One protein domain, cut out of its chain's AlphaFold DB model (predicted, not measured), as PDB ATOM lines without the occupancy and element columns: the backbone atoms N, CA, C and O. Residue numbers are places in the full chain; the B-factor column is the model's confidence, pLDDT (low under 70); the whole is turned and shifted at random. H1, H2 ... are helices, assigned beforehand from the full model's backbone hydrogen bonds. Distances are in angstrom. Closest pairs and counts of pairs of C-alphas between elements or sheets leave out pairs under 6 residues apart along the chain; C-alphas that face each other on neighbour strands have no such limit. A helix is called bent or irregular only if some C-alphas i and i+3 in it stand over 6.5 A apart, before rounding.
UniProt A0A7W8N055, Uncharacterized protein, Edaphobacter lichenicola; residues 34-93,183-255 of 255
ATOM      1  N   ILE A  34     -14.838  31.444 -25.556       50.62
ATOM      2  CA  ILE A  34     -15.491  30.944 -26.767       50.62
ATOM      3  C   ILE A  34     -15.944  32.112 -27.643       50.62
ATOM      4  O   ILE A  34     -15.894  32.007 -28.868       50.62
ATOM      5  N   ALA A  35     -16.355  33.224 -27.029       56.00
ATOM      6  CA  ALA A  35     -16.712  34.430 -27.757       56.00
ATOM      7  C   ALA A  35     -15.467  35.029 -28.419       56.00
ATOM      8  O   ALA A  35     -15.507  35.338 -29.606       56.00
ATOM      9  N   ASP A  36     -14.342  35.084 -27.704       60.97
ATOM     10  CA  ASP A  36     -13.045  35.495 -28.253       60.97
ATOM     11  C   ASP A  36     -12.539  34.531 -29.341       60.97
ATOM     12  O   ASP A  36     -12.082  34.971 -30.392       60.97
ATOM     13  N   PHE A  37     -12.687  33.215 -29.165       63.09
ATOM     14  CA  PHE A  37     -12.346  32.215 -30.180       63.09
ATOM     15  C   PHE A  37     -13.156  32.430 -31.457       63.09
ATOM     16  O   PHE A  37     -12.594  32.477 -32.550       63.09
ATOM     17  N   PHE A  38     -14.474  32.589 -31.332       62.28
ATOM     18  CA  PHE A  38     -15.343  32.816 -32.477       62.28
ATOM     19  C   PHE A  38     -15.120  34.189 -33.114       62.28
ATOM     20  O   PHE A  38     -15.125  34.283 -34.339       62.28
ATOM     21  N   ALA A  39     -14.861  35.232 -32.325       66.31
ATOM     22  CA  ALA A  39     -14.504  36.554 -32.828       66.31
ATOM     23  C   ALA A  39     -13.182  36.510 -33.607       66.31
ATOM     24  O   ALA A  39     -13.119  36.994 -34.736       66.31
ATOM     25  N   LYS A  40     -12.153  35.854 -33.057       69.44
ATOM     26  CA  LYS A  40     -10.865  35.625 -33.725       69.44
ATOM     27  C   LYS A  40     -11.024  34.796 -34.988       69.44
ATOM     28  O   LYS A  40     -10.413  35.118 -36.001       69.44
ATOM     29  N   TRP A  41     -11.850  33.756 -34.959       72.56
ATOM     30  CA  TRP A  41     -12.119  32.931 -36.132       72.56
ATOM     31  C   TRP A  41     -12.858  33.714 -37.224       72.56
ATOM     32  O   TRP A  41     -12.467  33.657 -38.388       72.56
ATOM     33  N   ALA A  42     -13.876  34.499 -36.862       70.44
ATOM     34  CA  ALA A  42     -14.588  35.364 -37.797       70.44
ATOM     35  C   ALA A  42     -13.659  36.424 -38.406       70.44
ATOM     36  O   ALA A  42     -13.708  36.658 -39.613       70.44
ATOM     37  N   GLU A  43     -12.765  37.007 -37.604       78.31
ATOM     38  CA  GLU A  43     -11.752  37.946 -38.087       78.31
ATOM     39  C   GLU A  43     -10.725  37.255 -38.995       78.31
ATOM     40  O   GLU A  43     -10.381  37.780 -40.049       78.31
ATOM     41  N   GLN A  44     -10.289  36.036 -38.668       77.19
ATOM     42  CA  GLN A  44      -9.434  35.239 -39.551       77.19
ATOM     43  C   GLN A  44     -10.111  34.956 -40.897       77.19
ATOM     44  O   GLN A  44      -9.460  35.067 -41.934       77.19
ATOM     45  N   LYS A  45     -11.414  34.636 -40.905       78.25
ATOM     46  CA  LYS A  45     -12.188  34.465 -42.144       78.25
ATOM     47  C   LYS A  45     -12.287  35.761 -42.938       78.25
ATOM     48  O   LYS A  45     -11.988  35.761 -44.127       78.25
ATOM     49  N   ARG A  46     -12.616  36.873 -42.283       80.56
ATOM     50  CA  ARG A  46     -12.622  38.210 -42.891       80.56
ATOM     51  C   ARG A  46     -11.270  38.546 -43.533       80.56
ATOM     52  O   ARG A  46     -11.224  38.974 -44.684       80.56
ATOM     53  N   LEU A  47     -10.167  38.320 -42.819       80.56
ATOM     54  CA  LEU A  47      -8.811  38.573 -43.311       80.56
ATOM     55  C   LEU A  47      -8.417  37.646 -44.465       80.56
ATOM     56  O   LEU A  47      -7.681  38.076 -45.352       80.56
ATOM     57  N   ALA A  48      -8.913  36.407 -44.494       77.12
ATOM     58  CA  ALA A  48      -8.693  35.502 -45.619       77.12
ATOM     59  C   ALA A  48      -9.266  36.085 -46.926       77.12
ATOM     60  O   ALA A  48      -8.581  36.054 -47.947       77.12
ATOM     61  N   PHE A  49     -10.426  36.754 -46.869       78.44
ATOM     62  CA  PHE A  49     -11.024  37.437 -48.026       78.44
ATOM     63  C   PHE A  49     -10.238  38.649 -48.528       78.44
ATOM     64  O   PHE A  49     -10.513  39.143 -49.623       78.44
ATOM     65  N   LYS A  50      -9.238  39.137 -47.780       78.81
ATOM     66  CA  LYS A  50      -8.363  40.222 -48.250       78.81
ATOM     67  C   LYS A  50      -7.558  39.801 -49.478       78.81
ATOM     68  O   LYS A  50      -7.326  40.631 -50.351       78.81
ATOM     69  N   ARG A  51      -7.139  38.533 -49.547       69.56
ATOM     70  CA  ARG A  51      -6.371  37.997 -50.686       69.56
ATOM     71  C   ARG A  51      -7.201  37.941 -51.965       69.56
ATOM     72  O   ARG A  51      -6.651  38.128 -53.041       69.56
ATOM     73  N   ASP A  52      -8.511  37.782 -51.812       73.19
ATOM     74  CA  ASP A  52      -9.450  37.581 -52.915       73.19
ATOM     75  C   ASP A  52     -10.246  38.851 -53.264       73.19
ATOM     76  O   ASP A  52     -11.226  38.791 -54.000       73.19
ATOM     77  N   GLY A  53      -9.888  40.006 -52.688       78.56
ATOM     78  CA  GLY A  53     -10.590  41.278 -52.911       78.56
ATOM     79  C   GLY A  53     -12.012  41.353 -52.331       78.56
ATOM     80  O   GLY A  53     -12.669  42.377 -52.473       78.56
ATOM     81  N   ALA A  54     -12.485  40.316 -51.634       84.19
ATOM     82  CA  ALA A  54     -13.857  40.218 -51.123       84.19
ATOM     83  C   ALA A  54     -14.026  40.722 -49.675       84.19
ATOM     84  O   ALA A  54     -15.126  40.690 -49.122       84.19
ATOM     85  N   MET A  55     -12.947  41.202 -49.043       86.75
ATOM     86  CA  MET A  55     -13.006  41.768 -47.688       86.75
ATOM     87  C   MET A  55     -13.948  42.981 -47.610       86.75
ATOM     88  O   MET A  55     -14.660  43.120 -46.621       86.75
ATOM     89  N   GLY A  56     -13.984  43.824 -48.652       89.12
ATOM     90  CA  GLY A  56     -14.913  44.961 -48.728       89.12
ATOM     91  C   GLY A  56     -16.370  44.503 -48.659       89.12
ATOM     92  O   GLY A  56     -17.104  44.929 -47.778       89.12
ATOM     93  N   SER A  57     -16.729  43.512 -49.474       92.44
ATOM     94  CA  SER A  57     -18.056  42.890 -49.500       92.44
ATOM     95  C   SER A  57     -18.479  42.299 -48.150       92.44
ATOM     96  O   SER A  57     -19.633  42.429 -47.747       92.44
ATOM     97  N   PHE A  58     -17.552  41.667 -47.417       91.31
ATOM     98  CA  PHE A  58     -17.825  41.177 -46.060       91.31
ATOM     99  C   PHE A  58     -18.189  42.327 -45.112       91.31
ATOM    100  O   PHE A  58     -19.129  42.225 -44.318       91.31
ATOM    101  N   ASP A  59     -17.436  43.420 -45.195       92.94
ATOM    102  CA  ASP A  59     -17.593  44.588 -44.335       92.94
ATOM    103  C   ASP A  59     -18.872  45.353 -44.651       92.94
ATOM    104  O   ASP A  59     -19.586  45.753 -43.729       92.94
ATOM    105  N   ASP A  60     -19.186  45.506 -45.932       95.19
ATOM    106  CA  ASP A  60     -20.389  46.179 -46.403       95.19
ATOM    107  C   ASP A  60     -21.640  45.413 -45.958       95.19
ATOM    108  O   ASP A  60     -22.523  45.997 -45.332       95.19
ATOM    109  N   LEU A  61     -21.662  44.082 -46.098       93.25
ATOM    110  CA  LEU A  61     -22.745  43.248 -45.560       93.25
ATOM    111  C   LEU A  61     -22.901  43.383 -44.044       93.25
ATOM    112  O   LEU A  61     -24.028  43.389 -43.538       93.25
ATOM    113  N   CYS A  62     -21.795  43.515 -43.305       92.19
ATOM    114  CA  CYS A  62     -21.867  43.781 -41.873       92.19
ATOM    115  C   CYS A  62     -22.495  45.148 -41.573       92.19
ATOM    116  O   CYS A  62     -23.306  45.259 -40.653       92.19
ATOM    117  N   ARG A  63     -22.170  46.183 -42.360       94.50
ATOM    118  CA  ARG A  63     -22.795  47.513 -42.239       94.50
ATOM    119  C   ARG A  63     -24.284  47.487 -42.583       94.50
ATOM    120  O   ARG A  63     -25.045  48.217 -41.958       94.50
ATOM    121  N   TYR A  64     -24.705  46.630 -43.512       93.56
ATOM    122  CA  TYR A  64     -26.114  46.465 -43.884       93.56
ATOM    123  C   TYR A  64     -26.943  45.655 -42.875       93.56
ATOM    124  O   TYR A  64     -28.157  45.558 -43.029       93.56
ATOM    125  N   GLY A  65     -26.322  45.097 -41.830       90.31
ATOM    126  CA  GLY A  65     -27.027  44.429 -40.730       90.31
ATOM    127  C   GLY A  65     -26.601  42.984 -40.475       90.31
ATOM    128  O   GLY A  65     -27.032  42.387 -39.486       90.31
ATOM    129  N   CYS A  66     -25.725  42.406 -41.303       89.00
ATOM    130  CA  CYS A  66     -25.180  41.084 -41.016       89.00
ATOM    131  C   CYS A  66     -24.271  41.122 -39.779       89.00
ATOM    132  O   CYS A  66     -23.400  41.975 -39.624       89.00
ATOM    133  N   LYS A  67     -24.403  40.129 -38.904       84.44
ATOM    134  CA  LYS A  67     -23.461  39.927 -37.799       84.44
ATOM    135  C   LYS A  67     -22.226  39.175 -38.297       84.44
ATOM    136  O   LYS A  67     -22.353  38.213 -39.059       84.44
ATOM    137  N   LYS A  68     -21.042  39.588 -37.825       82.69
ATOM    138  CA  LYS A  68     -19.735  39.067 -38.272       82.69
ATOM    139  C   LYS A  68     -19.621  37.550 -38.149       82.69
ATOM    140  O   LYS A  68     -19.191  36.893 -39.089       82.69
ATOM    141  N   LEU A  69     -20.005  36.990 -37.002       74.56
ATOM    142  CA  LEU A  69     -19.822  35.567 -36.739       74.56
ATOM    143  C   LEU A  69     -20.739  34.675 -37.594       74.56
ATOM    144  O   LEU A  69     -20.200  33.816 -38.290       74.56
ATOM    145  N   PRO A  70     -22.075  34.855 -37.630       76.25
ATOM    146  CA  PRO A  70     -22.899  34.049 -38.523       76.25
ATOM    147  C   PRO A  70     -22.534  34.251 -39.996       76.25
ATOM    148  O   PRO A  70     -22.541  33.275 -40.742       76.25
ATOM    149  N   LEU A  71     -22.136  35.468 -40.403       82.62
ATOM    150  CA  LEU A  71     -21.630  35.711 -41.756       82.62
ATOM    151  C   LEU A  71     -20.367  34.877 -42.032       82.62
ATOM    152  O   LEU A  71     -20.297  34.168 -43.032       82.62
ATOM    153  N   ALA A  72     -19.397  34.871 -41.116       78.81
ATOM    154  CA  ALA A  72     -18.205  34.034 -41.231       78.81
ATOM    155  C   ALA A  72     -18.529  32.531 -41.244       78.81
ATOM    156  O   ALA A  72     -17.886  31.781 -41.976       78.81
ATOM    157  N   ILE A  73     -19.544  32.084 -40.493       74.12
ATOM    158  CA  ILE A  73     -20.023  30.694 -40.511       74.12
ATOM    159  C   ILE A  73     -20.551  30.328 -41.896       74.12
ATOM    160  O   ILE A  73     -20.085  29.346 -42.475       74.12
ATOM    161  N   VAL A  74     -21.490  31.105 -42.447       77.94
ATOM    162  CA  VAL A  74     -22.104  30.769 -43.743       77.94
ATOM    163  C   VAL A  74     -21.107  30.838 -44.887       77.94
ATOM    164  O   VAL A  74     -21.135  29.974 -45.762       77.94
ATOM    165  N   VAL A  75     -20.185  31.803 -44.868       78.56
ATOM    166  CA  VAL A  75     -19.143  31.874 -45.896       78.56
ATOM    167  C   VAL A  75     -18.095  30.778 -45.678       78.56
ATOM    168  O   VAL A  75     -17.635  30.174 -46.639       78.56
ATOM    169  N   GLY A  76     -17.781  30.417 -44.433       72.62
ATOM    170  CA  GLY A  76     -16.887  29.303 -44.109       72.62
ATOM    171  C   GLY A  76     -17.395  27.939 -44.588       72.62
ATOM    172  O   GLY A  76     -16.588  27.063 -44.880       72.62
ATOM    173  N   MET A  77     -18.712  27.760 -44.751       69.38
ATOM    174  CA  MET A  77     -19.288  26.543 -45.346       69.38
ATOM    175  C   MET A  77     -18.984  26.385 -46.842       69.38
ATOM    176  O   MET A  77     -19.177  25.301 -47.393       69.38
ATOM    177  N   LYS A  78     -18.528  27.453 -47.502       69.00
ATOM    178  CA  LYS A  78     -18.115  27.430 -48.905       69.00
ATOM    179  C   LYS A  78     -16.732  26.820 -49.085       69.00
ATOM    180  O   LYS A  78     -16.497  26.207 -50.120       69.00
ATOM    181  N   GLU A  79     -15.826  27.004 -48.122       62.78
ATOM    182  CA  GLU A  79     -14.472  26.470 -48.230       62.78
ATOM    183  C   GLU A  79     -14.558  24.949 -48.354       62.78
ATOM    184  O   GLU A  79     -14.960  24.264 -47.401       62.78
ATOM    185  N   PRO A  80     -14.206  24.387 -49.522       49.50
ATOM    186  CA  PRO A  80     -14.213  22.961 -49.688       49.50
ATOM    187  C   PRO A  80     -13.003  22.464 -48.915       49.50
ATOM    188  O   PRO A  80     -11.904  22.317 -49.446       49.50
ATOM    189  N   VAL A  81     -13.202  22.111 -47.648       50.22
ATOM    190  CA  VAL A  81     -12.387  21.028 -47.123       50.22
ATOM    191  C   VAL A  81     -12.682  19.891 -48.094       50.22
ATOM    192  O   VAL A  81     -13.823  19.454 -48.196       50.22
ATOM    193  N   ARG A  82     -11.708  19.453 -48.888       49.75
ATOM    194  CA  ARG A  82     -11.899  18.367 -49.866       49.75
ATOM    195  C   ARG A  82     -12.589  17.151 -49.217       49.75
ATOM    196  O   ARG A  82     -13.488  16.546 -49.791       49.75
ATOM    197  N   SER A  83     -12.292  16.932 -47.931       49.69
ATOM    198  CA  SER A  83     -12.976  15.958 -47.074       49.69
ATOM    199  C   SER A  83     -14.462  16.249 -46.805       49.69
ATOM    200  O   SER A  83     -15.226  15.310 -46.626       49.69
ATOM    201  N   PHE A  84     -14.906  17.506 -46.764       57.91
ATOM    202  CA  PHE A  84     -16.309  17.893 -46.596       57.91
ATOM    203  C   PHE A  84     -17.145  17.550 -47.825       57.91
ATOM    204  O   PHE A  84     -18.244  17.052 -47.643       57.91
ATOM    205  N   GLY A  85     -16.642  17.716 -49.052       60.50
ATOM    206  CA  GLY A  85     -17.368  17.294 -50.259       60.50
ATOM    207  C   GLY A  85     -17.618  15.782 -50.286       60.50
ATOM    208  O   GLY A  85     -18.749  15.335 -50.468       60.50
ATOM    209  N   GLU A  86     -16.581  14.990 -50.006       63.09
ATOM    210  CA  GLU A  86     -16.667  13.526 -49.918       63.09
ATOM    211  C   GLU A  86     -17.546  13.067 -48.745       63.09
ATOM    212  O   GLU A  86     -18.401  12.191 -48.901       63.09
ATOM    213  N   LYS A  87     -17.395  13.691 -47.568       65.75
ATOM    214  CA  LYS A  87     -18.251  13.430 -46.402       65.75
ATOM    215  C   LYS A  87     -19.693  13.823 -46.690       65.75
ATOM    216  O   LYS A  87     -20.579  13.036 -46.388       65.75
ATOM    217  N   TRP A  88     -19.940  14.973 -47.309       68.19
ATOM    218  CA  TRP A  88     -21.273  15.435 -47.684       68.19
ATOM    219  C   TRP A  88     -21.923  14.452 -48.640       68.19
ATOM    220  O   TRP A  88     -23.025  14.020 -48.355       68.19
ATOM    221  N   GLN A  89     -21.239  13.990 -49.690       67.38
ATOM    222  CA  GLN A  89     -21.787  12.954 -50.578       67.38
ATOM    223  C   GLN A  89     -22.055  11.634 -49.845       67.38
ATOM    224  O   GLN A  89     -23.101  11.015 -50.033       67.38
ATOM    225  N   LYS A  90     -21.158  11.216 -48.945       67.44
ATOM    226  CA  LYS A  90     -21.357  10.020 -48.116       67.44
ATOM    227  C   LYS A  90     -22.555  10.165 -47.174       67.44
ATOM    228  O   LYS A  90     -23.255   9.188 -46.912       67.44
ATOM    229  N   ILE A  91     -22.793  11.360 -46.645       64.12
ATOM    230  CA  ILE A  91     -23.891  11.699 -45.732       64.12
ATOM    231  C   ILE A  91     -25.211  11.806 -46.509       64.12
ATOM    232  O   ILE A  91     -26.198  11.168 -46.151       64.12
ATOM    233  N   MET A  92     -25.172  12.524 -47.624       64.31
ATOM    234  CA  MET A  92     -26.277  12.891 -48.505       64.31
ATOM    235  C   MET A  92     -26.519  11.894 -49.633       64.31
ATOM    236  O   MET A  92     -27.184  12.257 -50.598       64.31
ATOM    237  N   GLY A  93     -26.006  10.665 -49.531       66.25
ATOM    238  CA  GLY A  93     -26.103   9.624 -50.557       66.25
ATOM    239  C   GLY A  93     -27.537   9.299 -51.030       66.25
ATOM    240  O   GLY A  93     -28.492  10.020 -50.718       66.25
ATOM    241  N   SER A 183     -25.625  19.007 -53.621       75.94
ATOM    242  CA  SER A 183     -24.439  19.826 -53.878       75.94
ATOM    243  C   SER A 183     -24.105  20.723 -52.676       75.94
ATOM    244  O   SER A 183     -24.890  21.626 -52.373       75.94
ATOM    245  N   PRO A 184     -22.941  20.535 -52.023       72.50
ATOM    246  CA  PRO A 184     -22.460  21.440 -50.976       72.50
ATOM    247  C   PRO A 184     -22.429  22.899 -51.441       72.50
ATOM    248  O   PRO A 184     -22.796  23.798 -50.697       72.50
ATOM    249  N   ASP A 185     -22.061  23.122 -52.705       78.44
ATOM    250  CA  ASP A 185     -22.018  24.449 -53.312       78.44
ATOM    251  C   ASP A 185     -23.415  25.079 -53.408       78.44
ATOM    252  O   ASP A 185     -23.602  26.222 -53.002       78.44
ATOM    253  N   MET A 186     -24.433  24.334 -53.858       82.62
ATOM    254  CA  MET A 186     -25.808  24.855 -53.868       82.62
ATOM    255  C   MET A 186     -26.311  25.180 -52.459       82.62
ATOM    256  O   MET A 186     -27.034  26.160 -52.283       82.62
ATOM    257  N   PHE A 187     -25.941  24.359 -51.473       81.69
ATOM    258  CA  PHE A 187     -26.317  24.579 -50.082       81.69
ATOM    259  C   PHE A 187     -25.656  25.845 -49.527       81.69
ATOM    260  O   PHE A 187     -26.354  26.697 -48.983       81.69
ATOM    261  N   ALA A 188     -24.348  26.013 -49.738       81.75
ATOM    262  CA  ALA A 188     -23.598  27.183 -49.293       81.75
ATOM    263  C   ALA A 188     -24.116  28.479 -49.937       81.75
ATOM    264  O   ALA A 188     -24.423  29.430 -49.222       81.75
ATOM    265  N   ARG A 189     -24.305  28.502 -51.268       88.69
ATOM    266  CA  ARG A 189     -24.873  29.667 -51.973       88.69
ATOM    267  C   ARG A 189     -26.234  30.049 -51.406       88.69
ATOM    268  O   ARG A 189     -26.475  31.218 -51.135       88.69
ATOM    269  N   TYR A 190     -27.104  29.061 -51.193       90.56
ATOM    270  CA  TYR A 190     -28.410  29.302 -50.595       90.56
ATOM    271  C   TYR A 190     -28.282  29.889 -49.196       90.56
ATOM    272  O   TYR A 190     -28.923  30.895 -48.915       90.56
ATOM    273  N   LEU A 191     -27.466  29.281 -48.337       86.00
ATOM    274  CA  LEU A 191     -27.382  29.667 -46.937       86.00
ATOM    275  C   LEU A 191     -26.840  31.090 -46.772       86.00
ATOM    276  O   LEU A 191     -27.388  31.847 -45.973       86.00
ATOM    277  N   ILE A 192     -25.843  31.476 -47.576       90.12
ATOM    278  CA  ILE A 192     -25.309  32.843 -47.611       90.12
ATOM    279  C   ILE A 192     -26.404  33.823 -48.058       90.12
ATOM    280  O   ILE A 192     -26.739  34.734 -47.303       90.12
ATOM    281  N   SER A 193     -27.029  33.614 -49.226       94.00
ATOM    282  CA  SER A 193     -28.082  34.514 -49.732       94.00
ATOM    283  C   SER A 193     -29.289  34.594 -48.793       94.00
ATOM    284  O   SER A 193     -29.912  35.643 -48.647       94.00
ATOM    285  N   ALA A 194     -29.660  33.473 -48.175       92.00
ATOM    286  CA  ALA A 194     -30.815  33.368 -47.297       92.00
ATOM    287  C   ALA A 194     -30.585  34.045 -45.948       92.00
ATOM    288  O   ALA A 194     -31.531  34.634 -45.422       92.00
ATOM    289  N   TYR A 195     -29.366  33.962 -45.412       89.75
ATOM    290  CA  TYR A 195     -28.960  34.693 -44.218       89.75
ATOM    291  C   TYR A 195     -28.930  36.198 -44.485       89.75
ATOM    292  O   TYR A 195     -29.570  36.944 -43.753       89.75
ATOM    293  N   VAL A 196     -28.268  36.627 -45.566       93.56
ATOM    294  CA  VAL A 196     -28.156  38.046 -45.935       93.56
ATOM    295  C   VAL A 196     -29.536  38.678 -46.114       93.56
ATOM    296  O   VAL A 196     -29.849  39.632 -45.411       93.56
ATOM    297  N   TRP A 197     -30.417  38.063 -46.912       95.38
ATOM    298  CA  TRP A 197     -31.796  38.538 -47.088       95.38
ATOM    299  C   TRP A 197     -32.546  38.734 -45.767       95.38
ATOM    300  O   TRP A 197     -33.249  39.722 -45.585       95.38
ATOM    301  N   ARG A 198     -32.415  37.794 -44.825       90.94
ATOM    302  CA  ARG A 198     -33.106  37.888 -43.532       90.94
ATOM    303  C   ARG A 198     -32.479  38.919 -42.601       90.94
ATOM    304  O   ARG A 198     -33.191  39.489 -41.781       90.94
ATOM    305  N   ALA A 199     -31.167  39.111 -42.689       89.00
ATOM    306  CA  ALA A 199     -30.436  40.043 -41.844       89.00
ATOM    307  C   ALA A 199     -30.599  41.498 -42.306       89.00
ATOM    308  O   ALA A 199     -30.654  42.386 -41.460       89.00
ATOM    309  N   THR A 200     -30.682  41.741 -43.618       93.56
ATOM    310  CA  THR A 200     -30.644  43.097 -44.190       93.56
ATOM    311  C   THR A 200     -31.937  43.506 -44.900       93.56
ATOM    312  O   THR A 200     -32.185  44.694 -45.090       93.56
ATOM    313  N   GLY A 201     -32.781  42.547 -45.293       94.25
ATOM    314  CA  GLY A 201     -33.970  42.790 -46.112       94.25
ATOM    315  C   GLY A 201     -33.702  42.884 -47.619       94.25
ATOM    316  O   GLY A 201     -34.655  43.059 -48.376       94.25
ATOM    317  N   ASP A 202     -32.448  42.739 -48.065       95.75
ATOM    318  CA  ASP A 202     -32.069  42.664 -49.481       95.75
ATOM    319  C   ASP A 202     -31.041  41.547 -49.726       95.75
ATOM    320  O   ASP A 202     -30.384  41.051 -48.816       95.75
ATOM    321  N   PHE A 203     -30.927  41.081 -50.967       94.81
ATOM    322  CA  PHE A 203     -30.035  39.985 -51.325       94.81
ATOM    323  C   PHE A 203     -28.578  40.401 -51.458       94.81
ATOM    324  O   PHE A 203     -27.731  39.516 -51.355       94.81
ATOM    325  N   HIS A 204     -28.295  41.689 -51.698       96.31
ATOM    326  CA  HIS A 204     -26.933  42.195 -51.897       96.31
ATOM    327  C   HIS A 204     -26.156  41.315 -52.893       96.31
ATOM    328  O   HIS A 204     -25.107  40.756 -52.580       96.31
ATOM    329  N   ASP A 205     -26.754  41.098 -54.078       95.25
ATOM    330  CA  ASP A 205     -26.269  40.113 -55.059       95.25
ATOM    331  C   ASP A 205     -24.789  40.363 -55.429       95.25
ATOM    332  O   ASP A 205     -24.073  39.410 -55.726       95.25
ATOM    333  N   GLU A 206     -24.325  41.617 -55.387       94.44
ATOM    334  CA  GLU A 206     -22.938  42.007 -55.653       94.44
ATOM    335  C   GLU A 206     -21.989  41.527 -54.549       94.44
ATOM    336  O   GLU A 206     -21.103  40.708 -54.813       94.44
ATOM    337  N   GLU A 207     -22.227  41.925 -53.302       95.12
ATOM    338  CA  GLU A 207     -21.407  41.551 -52.152       95.12
ATOM    339  C   GLU A 207     -21.446  40.038 -51.907       95.12
ATOM    340  O   GLU A 207     -20.417  39.398 -51.671       95.12
ATOM    341  N   VAL A 208     -22.630  39.430 -52.029       92.38
ATOM    342  CA  VAL A 208     -22.808  37.982 -51.903       92.38
ATOM    343  C   VAL A 208     -22.077  37.242 -53.019       92.38
ATOM    344  O   VAL A 208     -21.397  36.255 -52.735       92.38
ATOM    345  N   SER A 209     -22.160  37.704 -54.272       91.75
ATOM    346  CA  SER A 209     -21.410  37.084 -55.368       91.75
ATOM    347  C   SER A 209     -19.905  37.190 -55.161       91.75
ATOM    348  O   SER A 209     -19.219  36.201 -55.369       91.75
ATOM    349  N   SER A 210     -19.409  38.321 -54.655       90.75
ATOM    350  CA  SER A 210     -17.995  38.535 -54.343       90.75
ATOM    351  C   SER A 210     -17.498  37.566 -53.261       90.75
ATOM    352  O   SER A 210     -16.488  36.884 -53.451       90.75
ATOM    353  N   LEU A 211     -18.257  37.382 -52.173       88.06
ATOM    354  CA  LEU A 211     -17.949  36.367 -51.155       88.06
ATOM    355  C   LEU A 211     -18.038  34.938 -51.714       88.06
ATOM    356  O   LEU A 211     -17.218  34.069 -51.398       88.06
ATOM    357  N   ILE A 212     -19.012  34.673 -52.587       87.12
ATOM    358  CA  ILE A 212     -19.144  33.390 -53.286       87.12
ATOM    359  C   ILE A 212     -18.096  33.233 -54.395       87.12
ATOM    360  O   ILE A 212     -17.820  32.102 -54.766       87.12
ATOM    361  N   ALA A 213     -17.413  34.268 -54.862       85.56
ATOM    362  CA  ALA A 213     -16.305  34.151 -55.808       85.56
ATOM    363  C   ALA A 213     -14.978  33.889 -55.084       85.56
ATOM    364  O   ALA A 213     -14.184  33.072 -55.531       85.56
ATOM    365  N   ALA A 214     -14.793  34.467 -53.895       82.50
ATOM    366  CA  ALA A 214     -13.532  34.420 -53.152       82.50
ATOM    367  C   ALA A 214     -12.968  33.003 -52.904       82.50
ATOM    368  O   ALA A 214     -13.611  32.171 -52.261       82.50
ATOM    369  N   GLY A 215     -11.777  32.702 -53.418       68.12
ATOM    370  CA  GLY A 215     -11.165  31.375 -53.291       68.12
ATOM    371  C   GLY A 215     -11.730  30.320 -54.250       68.12
ATOM    372  O   GLY A 215     -11.592  29.124 -53.988       68.12
ATOM    373  N   ARG A 216     -12.393  30.738 -55.338       73.81
ATOM    374  CA  ARG A 216     -12.702  29.871 -56.482       73.81
ATOM    375  C   ARG A 216     -11.895  30.298 -57.700       73.81
ATOM    376  O   ARG A 216     -11.642  31.482 -57.894       73.81
ATOM    377  N   ASP A 217     -11.586  29.319 -58.543       66.81
ATOM    378  CA  ASP A 217     -10.928  29.539 -59.832       66.81
ATOM    379  C   ASP A 217     -11.935  29.838 -60.967       66.81
ATOM    380  O   ASP A 217     -11.530  30.099 -62.099       66.81
ATOM    381  N   ASP A 218     -13.250  29.778 -60.698       70.94
ATOM    382  CA  ASP A 218     -14.308  30.043 -61.678       70.94
ATOM    383  C   ASP A 218     -14.847  31.482 -61.616       70.94
ATOM    384  O   ASP A 218     -14.970  32.090 -60.553       70.94
ATOM    385  N   VAL A 219     -15.207  32.028 -62.784       75.44
ATOM    386  CA  VAL A 219     -15.809  33.363 -62.898       75.44
ATOM    387  C   VAL A 219     -17.243  33.307 -62.372       75.44
ATOM    388  O   VAL A 219     -18.146  32.794 -63.037       75.44
ATOM    389  N   TYR A 220     -17.455  33.837 -61.168       86.06
ATOM    390  CA  TYR A 220     -18.771  33.972 -60.553       86.06
ATOM    391  C   TYR A 220     -19.032  35.427 -60.168       86.06
ATOM    392  O   TYR A 220     -18.412  35.947 -59.248       86.06
ATOM    393  N   ASP A 221     -19.954  36.083 -60.872       91.00
ATOM    394  CA  ASP A 221     -20.271  37.500 -60.687       91.00
ATOM    395  C   ASP A 221     -21.707  37.729 -60.177       91.00
ATOM    396  O   ASP A 221     -22.500  36.795 -59.985       91.00
ATOM    397  N   ALA A 222     -22.055  39.000 -59.963       93.38
ATOM    398  CA  ALA A 222     -23.362  39.414 -59.459       93.38
ATOM    399  C   ALA A 222     -24.517  38.971 -60.371       93.38
ATOM    400  O   ALA A 222     -25.589  38.598 -59.887       93.38
ATOM    401  N   GLN A 223     -24.315  38.961 -61.692       94.62
ATOM    402  CA  GLN A 223     -25.346  38.548 -62.646       94.62
ATOM    403  C   GLN A 223     -25.555  37.033 -62.607       94.62
ATOM    404  O   GLN A 223     -26.697  36.567 -62.536       94.62
ATOM    405  N   ALA A 224     -24.473  36.256 -62.576       92.31
ATOM    406  CA  ALA A 224     -24.512  34.813 -62.394       92.31
ATOM    407  C   ALA A 224     -25.185  34.446 -61.064       92.31
ATOM    408  O   ALA A 224     -26.017  33.529 -61.023       92.31
ATOM    409  N   HIS A 225     -24.896  35.189 -59.990       94.25
ATOM    410  CA  HIS A 225     -25.549  35.002 -58.700       94.25
ATOM    411  C   HIS A 225     -27.042  35.309 -58.745       94.25
ATOM    412  O   HIS A 225     -27.857  34.452 -58.393       94.25
ATOM    413  N   LYS A 226     -27.420  36.470 -59.279       95.62
ATOM    414  CA  LYS A 226     -28.817  36.882 -59.435       95.62
ATOM    415  C   LYS A 226     -29.622  35.885 -60.267       95.62
ATOM    416  O   LYS A 226     -30.748  35.534 -59.907       95.62
ATOM    417  N   MET A 227     -29.049  35.380 -61.359       94.94
ATOM    418  CA  MET A 227     -29.683  34.363 -62.202       94.94
ATOM    419  C   MET A 227     -29.823  33.023 -61.480       94.94
ATOM    420  O   MET A 227     -30.887  32.400 -61.538       94.94
ATOM    421  N   TRP A 228     -28.786  32.586 -60.763       93.94
ATOM    422  CA  TRP A 228     -28.854  31.387 -59.931       93.94
ATOM    423  C   TRP A 228     -29.944  31.514 -58.858       93.94
ATOM    424  O   TRP A 228     -30.769  30.604 -58.718       93.94
ATOM    425  N   ARG A 229     -30.003  32.653 -58.159       94.94
ATOM    426  CA  ARG A 229     -30.977  32.957 -57.104       94.94
ATOM    427  C   ARG A 229     -32.402  32.900 -57.635       94.94
ATOM    428  O   ARG A 229     -33.216  32.161 -57.088       94.94
ATOM    429  N   LYS A 230     -32.693  33.598 -58.740       94.19
ATOM    430  CA  LYS A 230     -34.019  33.581 -59.387       94.19
ATOM    431  C   LYS A 230     -34.500  32.165 -59.718       94.19
ATOM    432  O   LYS A 230     -35.686  31.887 -59.610       94.19
ATOM    433  N   ARG A 231     -33.585  31.272 -60.109       91.94
ATOM    434  CA  ARG A 231     -33.909  29.888 -60.491       91.94
ATOM    435  C   ARG A 231     -34.065  28.939 -59.301       91.94
ATOM    436  O   ARG A 231     -34.784  27.952 -59.413       91.94
ATOM    437  N   ASN A 232     -33.368  29.188 -58.190       89.19
ATOM    438  CA  ASN A 232     -33.204  28.185 -57.130       89.19
ATOM    439  C   ASN A 232     -33.725  28.613 -55.758       89.19
ATOM    440  O   ASN A 232     -34.130  27.748 -54.983       89.19
ATOM    441  N   TYR A 233     -33.714  29.907 -55.440       90.88
ATOM    442  CA  TYR A 233     -33.878  30.382 -54.067       90.88
ATOM    443  C   TYR A 233     -35.210  29.968 -53.450       90.88
ATOM    444  O   TYR A 233     -35.209  29.419 -52.358       90.88
ATOM    445  N   GLN A 234     -36.330  30.169 -54.149       89.44
ATOM    446  CA  GLN A 234     -37.660  29.874 -53.603       89.44
ATOM    447  C   GLN A 234     -37.810  28.393 -53.232       89.44
ATOM    448  O   GLN A 234     -38.114  28.069 -52.085       89.44
ATOM    449  N   ARG A 235     -37.476  27.494 -54.166       86.19
ATOM    450  CA  ARG A 235     -37.495  26.038 -53.956       86.19
ATOM    451  C   ARG A 235     -36.589  25.606 -52.799       86.19
ATOM    452  O   ARG A 235     -36.930  24.718 -52.019       86.19
ATOM    453  N   LEU A 236     -35.404  26.207 -52.692       84.75
ATOM    454  CA  LEU A 236     -34.480  25.908 -51.598       84.75
ATOM    455  C   LEU A 236     -34.981  26.489 -50.270       84.75
ATOM    456  O   LEU A 236     -34.883  25.814 -49.254       84.75
ATOM    457  N   ASN A 237     -35.602  27.666 -50.269       85.00
ATOM    458  CA  ASN A 237     -36.138  28.307 -49.070       85.00
ATOM    459  C   ASN A 237     -37.314  27.532 -48.459       85.00
ATOM    460  O   ASN A 237     -37.433  27.464 -47.240       85.00
ATOM    461  N   GLU A 238     -38.137  26.872 -49.273       79.62
ATOM    462  CA  GLU A 238     -39.210  25.992 -48.780       79.62
ATOM    463  C   GLU A 238     -38.685  24.823 -47.931       79.62
ATOM    464  O   GLU A 238     -39.335  24.391 -46.973       79.62
ATOM    465  N   SER A 239     -37.493  24.319 -48.263       71.00
ATOM    466  CA  SER A 239     -36.880  23.166 -47.592       71.00
ATOM    467  C   SER A 239     -35.852  23.556 -46.529       71.00
ATOM    468  O   SER A 239     -35.749  22.885 -45.503       71.00
ATOM    469  N   LEU A 240     -35.130  24.656 -46.737       74.38
ATOM    470  CA  LEU A 240     -33.979  25.069 -45.938       74.38
ATOM    471  C   LEU A 240     -34.170  26.413 -45.222       74.38
ATOM    472  O   LEU A 240     -33.239  26.881 -44.568       74.38
ATOM    473  N   GLY A 241     -35.338  27.056 -45.337       74.31
ATOM    474  CA  GLY A 241     -35.624  28.379 -44.756       74.31
ATOM    475  C   GLY A 241     -35.234  28.486 -43.288       74.31
ATOM    476  O   GLY A 241     -34.539  29.412 -42.877       74.31
ATOM    477  N   SER A 242     -35.569  27.443 -42.540       66.50
ATOM    478  CA  SER A 242     -35.364  27.371 -41.103       66.50
ATOM    479  C   SER A 242     -33.884  27.357 -40.686       66.50
ATOM    480  O   SER A 242     -33.555  27.787 -39.587       66.50
ATOM    481  N   PHE A 243     -32.964  26.919 -41.555       69.00
ATOM    482  CA  PHE A 243     -31.521  27.021 -41.282       69.00
ATOM    483  C   PHE A 243     -31.031  28.462 -41.304       69.00
ATOM    484  O   PHE A 243     -30.184  28.842 -40.501       69.00
ATOM    485  N   ALA A 244     -31.557  29.262 -42.228       76.38
ATOM    486  CA  ALA A 244     -31.211  30.669 -42.310       76.38
ATOM    487  C   ALA A 244     -31.843  31.462 -41.154       76.38
ATOM    488  O   ALA A 244     -31.190  32.354 -40.622       76.38
ATOM    489  N   ASP A 245     -33.050  31.088 -40.710       72.75
ATOM    490  CA  ASP A 245     -33.668  31.651 -39.497       72.75
ATOM    491  C   ASP A 245     -32.792  31.387 -38.258       72.75
ATOM    492  O   ASP A 245     -32.445  32.320 -37.535       72.75
ATOM    493  N   LEU A 246     -32.325  30.142 -38.084       67.38
ATOM    494  CA  LEU A 246     -31.423  29.761 -36.990       67.38
ATOM    495  C   LEU A 246     -30.143  30.609 -36.963       67.38
ATOM    496  O   LEU A 246     -29.680  30.993 -35.895       67.38
ATOM    497  N   LEU A 247     -29.558  30.903 -38.125       67.31
ATOM    498  CA  LEU A 247     -28.337  31.712 -38.215       67.31
ATOM    499  C   LEU A 247     -28.565  33.177 -37.841       67.31
ATOM    500  O   LEU A 247     -27.687  33.804 -37.247       67.31
ATOM    501  N   VAL A 248     -29.734  33.726 -38.171       70.44
ATOM    502  CA  VAL A 248     -30.116  35.075 -37.747       70.44
ATOM    503  C   VAL A 248     -30.326  35.118 -36.239       70.44
ATOM    504  O   VAL A 248     -29.809  36.018 -35.578       70.44
ATOM    505  N   ASP A 249     -31.022  34.131 -35.679       66.12
ATOM    506  CA  ASP A 249     -31.235  34.047 -34.233       66.12
ATOM    507  C   ASP A 249     -29.922  33.825 -33.475       66.12
ATOM    508  O   ASP A 249     -29.685  34.470 -32.453       66.12
ATOM    509  N   PHE A 250     -29.012  33.022 -34.027       61.12
ATOM    510  CA  PHE A 250     -27.641  32.893 -33.541       61.12
ATOM    511  C   PHE A 250     -26.923  34.250 -33.514       61.12
ATOM    512  O   PHE A 250     -26.347  34.627 -32.494       61.12
ATOM    513  N   GLY A 251     -27.031  35.029 -34.595       56.22
ATOM    514  CA  GLY A 251     -26.444  36.365 -34.697       56.22
ATOM    515  C   GLY A 251     -26.933  37.349 -33.637       56.22
ATOM    516  O   GLY A 251     -26.134  38.150 -33.158       56.22
ATOM    517  N   LYS A 252     -28.206  37.265 -33.232       65.38
ATOM    518  CA  LYS A 252     -28.776  38.100 -32.158       65.38
ATOM    519  C   LYS A 252     -28.198  37.781 -30.779       65.38
ATOM    520  O   LYS A 252     -28.216  38.639 -29.909       65.38
ATOM    521  N   VAL A 253     -27.744  36.546 -30.569       51.34
ATOM    522  CA  VAL A 253     -27.200  36.087 -29.280       51.34
ATOM    523  C   VAL A 253     -25.680  36.249 -29.228       51.34
ATOM    524  O   VAL A 253     -25.121  36.450 -28.157       51.34
ATOM    525  N   SER A 254     -25.005  36.140 -30.376       46.16
ATOM    526  CA  SER A 254     -23.540  36.129 -30.460       46.16
ATOM    527  C   SER A 254     -22.881  37.500 -30.649       46.16
ATOM    528  O   SER A 254     -21.655  37.556 -30.733       46.16
ATOM    529  N   GLY A 255     -23.640  38.590 -30.793       44.28
ATOM    530  CA  GLY A 255     -23.055  39.922 -30.970       44.28
ATOM    531  C   GLY A 255     -24.048  41.053 -30.879       44.28
ATOM    532  O   GLY A 255     -25.052  40.914 -30.161       44.28
TER     533      GLY A 255
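Overview. This is residues 34 to 93 and 183 to 255 of the 255 residues of an uncharacterized protein of Edaphobacter lichenicola (UniProt A0A7W8N055). H5 forms the middle of a cluster of mostly crossed helices: H3 runs beside it, the arms of the bent helix H7 make an L round it, and H6 folds back on it. H1 packs on H3, H2 packs on H6, and H4 lies off the cluster, touching no helix. The printed part has 133 residues with seven named helices, H1 to H7 in order, and no named strand; its class is all helix. It is compact, with a radius of gyration of the C-alphas of 14.0 A, spanning 36 by 32 by 30 A.

Arrangement. Start at H1, residues 34 to 48, which touches H3, residues 68 to 76; their closest C-alphas, Ala 42 and Ala 72, are 5.2 A apart. H2, residues 55 to 63, touches H6, residues 205 to 213, with C-alphas of Ser 57 and Glu 207 closest at 4.5 A. H4, residues 82 to 91, is near H5, residues 184 to 200. Residues 188 to 195 of H5 touch H3 at a shallow tilt of 21 degrees, opposite ways; the C-alphas of Val 74 and Ile 192 are closest at 5.4 A. H5 and H6 are a helical hairpin. H7, residues 222 to 254, was assigned as one helix by its hydrogen bonds but is bent: C-alphas 239 and 242 are 7.9 A apart. Arm H7a, residues 222 to 239, is irregular, with C-alphas 231 and 234 7.8 A apart; it touches H5 with residues 229 to 237, closest at C-alphas of Tyr 233 and Tyr 190, 6.6 A. Arm H7b, residues 242 to 254, touches H5 with residues 243 to 248, closest at C-alphas of Ala 244 and Tyr 195, 5.0 A. Every O i to N i+4 pair is within hydrogen-bond range in H1 to H6 and H7b; in H7a 11 of 14 are.

Along the chain. Find C-alpha 34 at (-15.491, 30.944, -26.767), where H1 begins its 20.6 A. H5 spans 24.1 A from C-alpha 184, H7a 24.2 A, and H7b 18.2 A to C-alpha 254 at (-23.540, 36.129, -30.460).

Size, cuts and confidence. The C-alphas of Arg 63 and Gly 93 are farthest apart, 38.9 A. Residues 94 to 182 are not printed; C-alphas 93 and 183 are 10.9 A apart across the cut. No link printed whole is long. Among the residues with pLDDT under 70 are 34 to 40, 77 to 93 and 249 to 255.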